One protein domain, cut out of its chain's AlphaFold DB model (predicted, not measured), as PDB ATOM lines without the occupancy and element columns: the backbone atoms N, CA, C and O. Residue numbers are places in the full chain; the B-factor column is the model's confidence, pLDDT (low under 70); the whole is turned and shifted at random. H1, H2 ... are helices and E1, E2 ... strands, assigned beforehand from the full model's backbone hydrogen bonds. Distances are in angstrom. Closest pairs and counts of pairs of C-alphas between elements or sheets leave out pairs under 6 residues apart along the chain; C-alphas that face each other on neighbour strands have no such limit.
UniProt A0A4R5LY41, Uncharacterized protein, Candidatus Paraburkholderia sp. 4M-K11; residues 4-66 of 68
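What this domain is: This is residues 4 to 66 of the 68 residues of an uncharacterized protein of Candidatus Paraburkholderia sp. 4M-K11 (UniProt A0A4R5LY41). A small ribbon of two parallel strands, E1 and E2, has helix H1 looped out on one side of it, near E2, and the long helix H2 sticking out from it as an arm, free over residues 47 to 66. The 63 printed residues hold two helices and two strands, in the order E1, H1, E2, H2; the class is mixed. The whole is extended, with a radius of gyration of the C-alphas of 17.9 A and spans of 57 by 27 by 7 A.

How they stand to each other: E1, residues 4 to 8, and E2, residues 34 to 39, are parallel neighbours at 15 degrees; N 5 and O 35 are 2.9 A apart, within hydrogen-bond range. With H1, residues 11 to 26, they form a strand-helix-strand unit, parallel strands joined through a helix, with a right-handed crossover. H1 and E2 are near each other, with 6 pairs of C-alphas within 10 A. H2, residues 42 to 66, comes closest to E1 at the C-alphas of Pro 42 and Pro 8, 5.5 A. H1 and H2 are apart. Every O i to N i+4 pair is within hydrogen-bond range in H1, 20 of 21 in H2.

Where its parts are: E1 begins at C-alpha 4 (196.271, 239.898, 229.602). H1 is 22.7 A long; H2, 37.2 A, ends at C-alpha 66 (187.810, 271.498, 242.001).

The domain as a whole: The C-alphas farthest apart, of Arg 27 and Val 65, are 57.0 A apart. The printed part has no cut, and no link is long. Residues 64 to 66 have pLDDT under 70.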
ATOM      1  N   LEU A   4     197.706 239.628 229.490       84.56
ATOM      2  CA  LEU A   4     196.271 239.898 229.602       84.56
ATOM      3  C   LEU A   4     195.588 239.507 228.289       84.56
ATOM      4  O   LEU A   4     196.023 239.926 227.219       84.56
ATOM      5  N   HIS A   5     194.532 238.704 228.379       83.00
ATOM      6  CA  HIS A   5     193.620 238.423 227.276       83.00
ATOM      7  C   HIS A   5     192.249 239.017 227.597       83.00
ATOM      8  O   HIS A   5     191.717 238.786 228.682       83.00
ATOM      9  N   PHE A   6     191.693 239.782 226.663       84.75
ATOM     10  CA  PHE A   6     190.372 240.386 226.776       84.75
ATOM     11  C   PHE A   6     189.690 240.302 225.417       84.75
ATOM     12  O   PHE A   6     190.242 240.786 224.428       84.75
ATOM     13  N   GLY A   7     188.516 239.686 225.355       82.69
ATOM     14  CA  GLY A   7     187.778 239.550 224.107       82.69
ATOM     15  C   GLY A   7     186.730 238.446 224.162       82.69
ATOM     16  O   GLY A   7     186.569 237.803 225.204       82.69
ATOM     17  N   PRO A   8     186.011 238.227 223.052       84.44
ATOM     18  CA  PRO A   8     185.051 237.145 222.977       84.44
ATOM     19  C   PRO A   8     185.757 235.786 223.000       84.44
ATOM     20  O   PRO A   8     186.924 235.667 222.612       84.44
ATOM     21  N   GLY A   9     185.046 234.752 223.429       88.69
ATOM     22  CA  GLY A   9     185.535 233.383 223.358       88.69
ATOM     23  C   GLY A   9     184.533 232.384 223.903       88.69
ATOM     24  O   GLY A   9     183.594 232.737 224.612       88.69
ATOM     25  N   THR A  10     184.744 231.123 223.553       89.81
ATOM     26  CA  THR A  10     183.847 230.034 223.938       89.81
ATOM     27  C   THR A  10     184.389 229.246 225.129       89.81
ATOM     28  O   THR A  10     185.582 229.282 225.451       89.81
ATOM     29  N   GLU A  11     183.523 228.445 225.746       90.69
ATOM     30  CA  GLU A  11     183.925 227.440 226.733       90.69
ATOM     31  C   GLU A  11     185.000 226.488 226.170       90.69
ATOM     32  O   GLU A  11     185.989 226.167 226.838       90.69
ATOM     33  N   ALA A  12     184.866 226.084 224.902       93.12
ATOM     34  CA  ALA A  12     185.840 225.224 224.238       93.12
ATOM     35  C   ALA A  12     187.229 225.882 224.157       93.12
ATOM     36  O   ALA A  12     188.241 225.218 224.418       93.12
ATOM     37  N   ASP A  13     187.288 227.184 223.865       91.12
ATOM     38  CA  ASP A  13     188.536 227.952 223.827       91.12
ATOM     39  C   ASP A  13     189.188 228.046 225.211       91.12
ATOM     40  O   ASP A  13     190.412 227.894 225.339       91.12
ATOM     41  N   PHE A  14     188.377 228.222 226.261       89.12
ATOM     42  CA  PHE A  14     188.840 228.239 227.648       89.12
ATOM     43  C   PHE A  14     189.522 226.916 228.024       89.12
ATOM     44  O   PHE A  14     190.689 226.904 228.436       89.12
ATOM     45  N   PHE A  15     188.860 225.778 227.791       93.25
ATOM     46  CA  PHE A  15     189.449 224.468 228.084       93.25
ATOM     47  C   PHE A  15     190.637 224.129 227.178       93.25
ATOM     48  O   PHE A  15     191.586 223.470 227.615       93.25
ATOM     49  N   ALA A  16     190.634 224.577 225.921       94.12
ATOM     50  CA  ALA A  16     191.787 224.439 225.035       94.12
ATOM     51  C   ALA A  16     192.999 225.237 225.544       94.12
ATOM     52  O   ALA A  16     194.138 224.781 225.410       94.12
ATOM     53  N   SER A  17     192.777 226.409 226.144       91.38
ATOM     54  CA  SER A  17     193.821 227.191 226.812       91.38
ATOM     55  C   SER A  17     194.370 226.463 228.041       91.38
ATOM     56  O   SER A  17     195.576 226.227 228.121       91.38
ATOM     57  N   GLY A  18     193.494 225.990 228.933       92.06
ATOM     58  CA  GLY A  18     193.894 225.241 230.130       92.06
ATOM     59  C   GLY A  18     194.711 223.985 229.804       92.06
ATOM     60  O   GLY A  18     195.767 223.762 230.392       92.06
ATOM     61  N   LYS A  19     194.301 223.215 228.786       95.94
ATOM     62  CA  LYS A  19     195.058 222.043 228.310       95.94
ATOM     63  C   LYS A  19     196.462 222.398 227.816       95.94
ATOM     64  O   LYS A  19     197.392 221.622 228.027       95.94
ATOM     65  N   ARG A  20     196.640 223.545 227.152       93.19
ATOM     66  CA  ARG A  20     197.968 224.011 226.715       93.19
ATOM     67  C   ARG A  20     198.852 224.370 227.905       93.19
ATOM     68  O   ARG A  20     200.015 223.978 227.907       93.19
ATOM     69  N   VAL A  21     198.291 225.048 228.906       92.88
ATOM     70  CA  VAL A  21     198.995 225.397 230.150       92.88
ATOM     71  C   VAL A  21     199.421 224.140 230.907       92.88
ATOM     72  O   VAL A  21     200.600 224.004 231.216       92.88
ATOM     73  N   ALA A  22     198.504 223.193 231.128       94.50
ATOM     74  CA  ALA A  22     198.799 221.936 231.818       94.50
ATOM     75  C   ALA A  22     199.928 221.159 231.126       94.50
ATOM     76  O   ALA A  22     200.923 220.822 231.755       94.50
ATOM     77  N   ARG A  23     199.852 220.998 229.798       95.94
ATOM     78  CA  ARG A  23     200.908 220.328 229.023       95.94
ATOM     79  C   ARG A  23     202.264 221.030 229.115       95.94
ATOM     80  O   ARG A  23     203.285 220.362 229.019       95.94
ATOM     81  N   GLY A  24     202.288 222.362 229.197       94.38
ATOM     82  CA  GLY A  24     203.528 223.116 229.407       94.38
ATOM     83  C   GLY A  24     204.113 222.859 230.795       94.38
ATOM     84  O   GLY A  24     205.306 222.585 230.915       94.38
ATOM     85  N   ALA A  25     203.257 222.844 231.820       93.94
ATOM     86  CA  ALA A  25     203.646 222.502 233.185       93.94
ATOM     87  C   ALA A  25     204.224 221.079 233.273       93.94
ATOM     88  O   ALA A  25     205.287 220.895 233.858       93.94
ATOM     89  N   ASP A  26     203.587 220.105 232.614       97.06
ATOM     90  CA  ASP A  26     204.058 218.713 232.552       97.06
ATOM     91  C   ASP A  26     205.459 218.594 231.923       97.06
ATOM     92  O   ASP A  26     206.229 217.700 232.269       97.06
ATOM     93  N   ARG A  27     205.815 219.506 231.006       96.50
ATOM     94  CA  ARG A  27     207.148 219.584 230.381       96.50
ATOM     95  C   ARG A  27     208.166 220.396 231.191       96.50
ATOM     96  O   ARG A  27     209.307 220.524 230.755       96.50
ATOM     97  N   GLY A  28     207.777 220.950 232.341       95.25
ATOM     98  CA  GLY A  28     208.629 221.814 233.162       95.25
ATOM     99  C   GLY A  28     208.867 223.203 232.562       95.25
ATOM    100  O   GLY A  28     209.840 223.869 232.915       95.25
ATOM    101  N   GLU A  29     208.013 223.650 231.637       95.00
ATOM    102  CA  GLU A  29     208.126 224.980 231.040       95.00
ATOM    103  C   GLU A  29     207.762 226.070 232.055       95.00
ATOM    104  O   GLU A  29     206.875 225.910 232.897       95.00
ATOM    105  N   ALA A  30     208.419 227.226 231.943       89.12
ATOM    106  CA  ALA A  30     208.071 228.388 232.746       89.12
ATOM    107  C   ALA A  30     206.656 228.870 232.393       89.12
ATOM    108  O   ALA A  30     206.391 229.328 231.278       89.12
ATOM    109  N   LEU A  31     205.742 228.786 233.360       87.44
ATOM    110  CA  LEU A  31     204.366 229.233 233.185       87.44
ATOM    111  C   LEU A  31     204.292 230.758 233.256       87.44
ATOM    112  O   LEU A  31     204.632 231.379 234.264       87.44
ATOM    113  N   VAL A  32     203.813 231.373 232.178       86.81
ATOM    114  CA  VAL A  32     203.555 232.813 232.141       86.81
ATOM    115  C   VAL A  32     202.240 233.100 232.855       86.81
ATOM    116  O   VAL A  32     201.184 232.627 232.430       86.81
ATOM    117  N   GLU A  33     202.290 233.923 233.904       86.56
ATOM    118  CA  GLU A  33     201.088 234.419 234.577       86.56
ATOM    119  C   GLU A  33     200.159 235.081 233.546       86.56
ATOM    120  O   GLU A  33     200.509 236.083 232.916       86.56
ATOM    121  N   THR A  34     198.981 234.494 233.346       86.25
ATOM    122  CA  THR A  34     198.007 234.956 232.358       86.25
ATOM    123  C   THR A  34     196.690 235.255 233.051       86.25
ATOM    124  O   THR A  34     196.126 234.395 233.720       86.25
ATOM    125  N   ARG A  35     196.188 236.476 232.866       87.56
ATOM    126  CA  ARG A  35     194.839 236.885 233.261       87.56
ATOM    127  C   ARG A  35     193.982 236.922 232.000       87.56
ATOM    128  O   ARG A  35     194.394 237.515 231.005       87.56
ATOM    129  N   ALA A  36     192.822 236.281 232.021       85.81
ATOM    130  CA  ALA A  36     191.909 236.262 230.885       85.81
ATOM    131  C   ALA A  36     190.502 236.653 231.338       85.81
ATOM    132  O   ALA A  36     189.960 236.029 232.247       85.81
ATOM    133  N   LEU A  37     189.927 237.662 230.689       86.50
ATOM    134  CA  LEU A  37     188.495 237.940 230.719       86.50
ATOM    135  C   LEU A  37     187.929 237.545 229.359       86.50
ATOM    136  O   LEU A  37     188.368 238.061 228.330       86.50
ATOM    137  N   THR A  38     186.989 236.606 229.371       87.50
ATOM    138  CA  THR A  38     186.360 236.075 228.160       87.50
ATOM    139  C   THR A  38     184.865 236.299 228.263       87.50
ATOM    140  O   THR A  38     184.292 236.071 229.327       87.50
ATOM    141  N   PHE A  39     184.264 236.749 227.171       88.88
ATOM    142  CA  PHE A  39     182.834 237.021 227.084       88.88
ATOM    143  C   PHE A  39     182.229 236.133 226.003       88.88
ATOM    144  O   PHE A  39     182.822 235.977 224.935       88.88
ATOM    145  N   GLU A  40     181.072 235.543 226.278       87.19
ATOM    146  CA  GLU A  40     180.347 234.765 225.273       87.19
ATOM    147  C   GLU A  40     179.704 235.702 224.241       87.19
ATOM    148  O   GLU A  40     179.848 235.486 223.037       87.19
ATOM    149  N   ASP A  41     179.103 236.804 224.706       87.31
ATOM    150  CA  ASP A  41     178.599 237.884 223.860       87.31
ATOM    151  C   ASP A  41     179.619 239.043 223.773       87.31
ATOM    152  O   ASP A  41     180.000 239.631 224.793       87.31
ATOM    153  N   PRO A  42     180.066 239.435 222.566       85.06
ATOM    154  CA  PRO A  42     180.863 240.644 222.372       85.06
ATOM    155  C   PRO A  42     180.232 241.929 222.945       85.06
ATOM    156  O   PRO A  42     180.971 242.848 223.309       85.06
ATOM    157  N   ALA A  43     178.900 242.021 223.029       86.12
ATOM    158  CA  ALA A  43     178.193 243.179 223.576       86.12
ATOM    159  C   ALA A  43     178.510 243.411 225.063       86.12
ATOM    160  O   ALA A  43     178.714 244.559 225.469       86.12
ATOM    161  N   ASP A  44     178.663 242.343 225.846       84.00
ATOM    162  CA  ASP A  44     178.999 242.423 227.273       84.00
ATOM    163  C   ASP A  44     180.382 243.054 227.485       84.00
ATOM    164  O   ASP A  44     180.587 243.898 228.364       84.00
ATOM    165  N   ALA A  45     181.338 242.709 226.616       83.94
ATOM    166  CA  ALA A  45     182.669 243.304 226.630       83.94
ATOM    167  C   ALA A  45     182.612 244.813 226.327       83.94
ATOM    168  O   ALA A  45     183.308 245.610 226.964       83.94
ATOM    169  N   VAL A  46     181.770 245.223 225.371       84.00
ATOM    170  CA  VAL A  46     181.573 246.637 225.012       84.00
ATOM    171  C   VAL A  46     180.914 247.412 226.150       84.00
ATOM    172  O   VAL A  46     181.319 248.549 226.417       84.00
ATOM    173  N   GLN A  47     179.948 246.815 226.849       85.25
ATOM    174  CA  GLN A  47     179.300 247.447 227.996       85.25
ATOM    175  C   GLN A  47     180.313 247.748 229.107       85.25
ATOM    176  O   GLN A  47     180.408 248.897 229.546       85.25
ATOM    177  N   LEU A  48     181.143 246.767 229.478       81.31
ATOM    178  CA  LEU A  48     182.185 246.952 230.491       81.31
ATOM    179  C   LEU A  48     183.167 248.073 230.110       81.31
ATOM    180  O   LEU A  48     183.503 248.932 230.929       81.31
ATOM    181  N   LEU A  49     183.618 248.096 228.850       80.62
ATOM    182  CA  LEU A  49     184.525 249.137 228.354       80.62
ATOM    183  C   LEU A  49     183.872 250.525 228.363       80.62
ATOM    184  O   LEU A  49     184.542 251.528 228.631       80.62
ATOM    185  N   THR A  50     182.572 250.592 228.083       85.81
ATOM    186  CA  THR A  50     181.807 251.842 228.068       85.81
ATOM    187  C   THR A  50     181.648 252.405 229.476       85.81
ATOM    188  O   THR A  50     181.926 253.585 229.690       85.81
ATOM    189  N   GLU A  51     181.288 251.574 230.454       81.81
ATOM    190  CA  GLU A  51     181.185 251.988 231.858       81.81
ATOM    191  C   GLU A  51     182.528 252.482 232.404       81.81
ATOM    192  O   GLU A  51     182.599 253.561 233.000       81.81
ATOM    193  N   ALA A  52     183.614 251.755 232.121       80.69
ATOM    194  CA  ALA A  52     184.961 252.171 232.499       80.69
ATOM    195  C   ALA A  52     185.330 253.531 231.880       80.69
ATOM    196  O   ALA A  52     185.835 254.420 232.570       80.69
ATOM    197  N   ARG A  53     185.020 253.734 230.592       81.00
ATOM    198  CA  ARG A  53     185.252 255.007 229.893       81.00
ATOM    199  C   ARG A  53     184.446 256.154 230.512       81.00
ATOM    200  O   ARG A  53     185.002 257.230 230.718       81.00
ATOM    201  N   ILE A  54     183.175 255.936 230.849       84.44
ATOM    202  CA  ILE A  54     182.335 256.933 231.537       84.44
ATOM    203  C   ILE A  54     182.917 257.277 232.914       84.44
ATOM    204  O   ILE A  54     182.963 258.453 233.283       84.44
ATOM    205  N   GLY A  55     183.396 256.280 233.663       86.00
ATOM    206  CA  GLY A  55     184.053 256.486 234.955       86.00
ATOM    207  C   GLY A  55     185.255 257.430 234.861       86.00
ATOM    208  O   GLY A  55     185.373 258.358 235.662       86.00
ATOM    209  N   VAL A  56     186.095 257.257 233.834       78.62
ATOM    210  CA  VAL A  56     187.236 258.151 233.571       78.62
ATOM    211  C   VAL A  56     186.773 259.576 233.262       78.62
ATOM    212  O   VAL A  56     187.292 260.521 233.854       78.62
ATOM    213  N   PHE A  57     185.773 259.752 232.391       79.69
ATOM    214  CA  PHE A  57     185.242 261.084 232.076       79.69
ATOM    215  C   PHE A  57     184.728 261.813 233.322       79.69
ATOM    216  O   PHE A  57     185.093 262.965 233.552       79.69
ATOM    217  N   ARG A  58     183.954 261.127 234.171       87.75
ATOM    218  CA  ARG A  58     183.441 261.692 235.430       87.75
ATOM    219  C   ARG A  58     184.561 262.093 236.391       87.75
ATOM    220  O   ARG A  58     184.462 263.126 237.048       87.75
ATOM    221  N   ALA A  59     185.628 261.297 236.472       87.06
ATOM    222  CA  ALA A  59     186.776 261.612 237.319       87.06
ATOM    223  C   ALA A  59     187.494 262.893 236.861       87.06
ATOM    224  O   ALA A  59     187.852 263.720 237.700       87.06
ATOM    225  N   ILE A  60     187.656 263.083 235.546       85.62
ATOM    226  CA  ILE A  60     188.237 264.305 234.966       85.62
ATOM    227  C   ILE A  60     187.358 265.513 235.299       85.62
ATOM    228  O   ILE A  60     187.856 266.506 235.826       85.62
ATOM    229  N   GLU A  61     186.051 265.412 235.062       77.38
ATOM    230  CA  GLU A  61     185.096 266.496 235.310       77.38
ATOM    231  C   GLU A  61     185.098 266.929 236.790       77.38
ATOM    232  O   GLU A  61     185.235 268.111 237.111       77.38
ATOM    233  N   ALA A  62     185.076 265.958 237.709       79.50
ATOM    234  CA  ALA A  62     185.142 266.190 239.153       79.50
ATOM    235  C   ALA A  62     186.481 266.783 239.636       79.50
ATOM    236  O   ALA A  62     186.554 267.311 240.755       79.50
ATOM    237  N   HIS A  63     187.547 266.668 238.841       71.94
ATOM    238  CA  HIS A  63     188.838 267.299 239.109       71.94
ATOM    239  C   HIS A  63     188.889 268.722 238.538       71.94
ATOM    240  O   HIS A  63     189.339 269.642 239.218       71.94
ATOM    241  N   SER A  64     188.345 268.939 237.337       60.97
ATOM    242  CA  SER A  64     188.266 270.259 236.697       60.97
ATOM    243  C   SER A  64     187.377 271.251 237.454       60.97
ATOM    244  O   SER A  64     187.697 272.436 237.498       60.97
ATOM    245  N   VAL A  65     186.298 270.785 238.092       61.62
ATOM    246  CA  VAL A  65     185.431 271.625 238.946       61.62
ATOM    247  C   VAL A  65     186.130 272.043 240.246       61.62
ATOM    248  O   VAL A  65     185.838 273.101 240.782       61.62
ATOM    249  N   ARG A  66     187.084 271.246 240.741       58.69
ATOM    250  CA  ARG A  66     187.810 271.498 242.001       58.69
ATOM    251  C   ARG A  66     188.987 272.473 241.863       58.69
ATOM    252  O   ARG A  66     189.586 272.837 242.866       58.69
TER     253      ARG A  66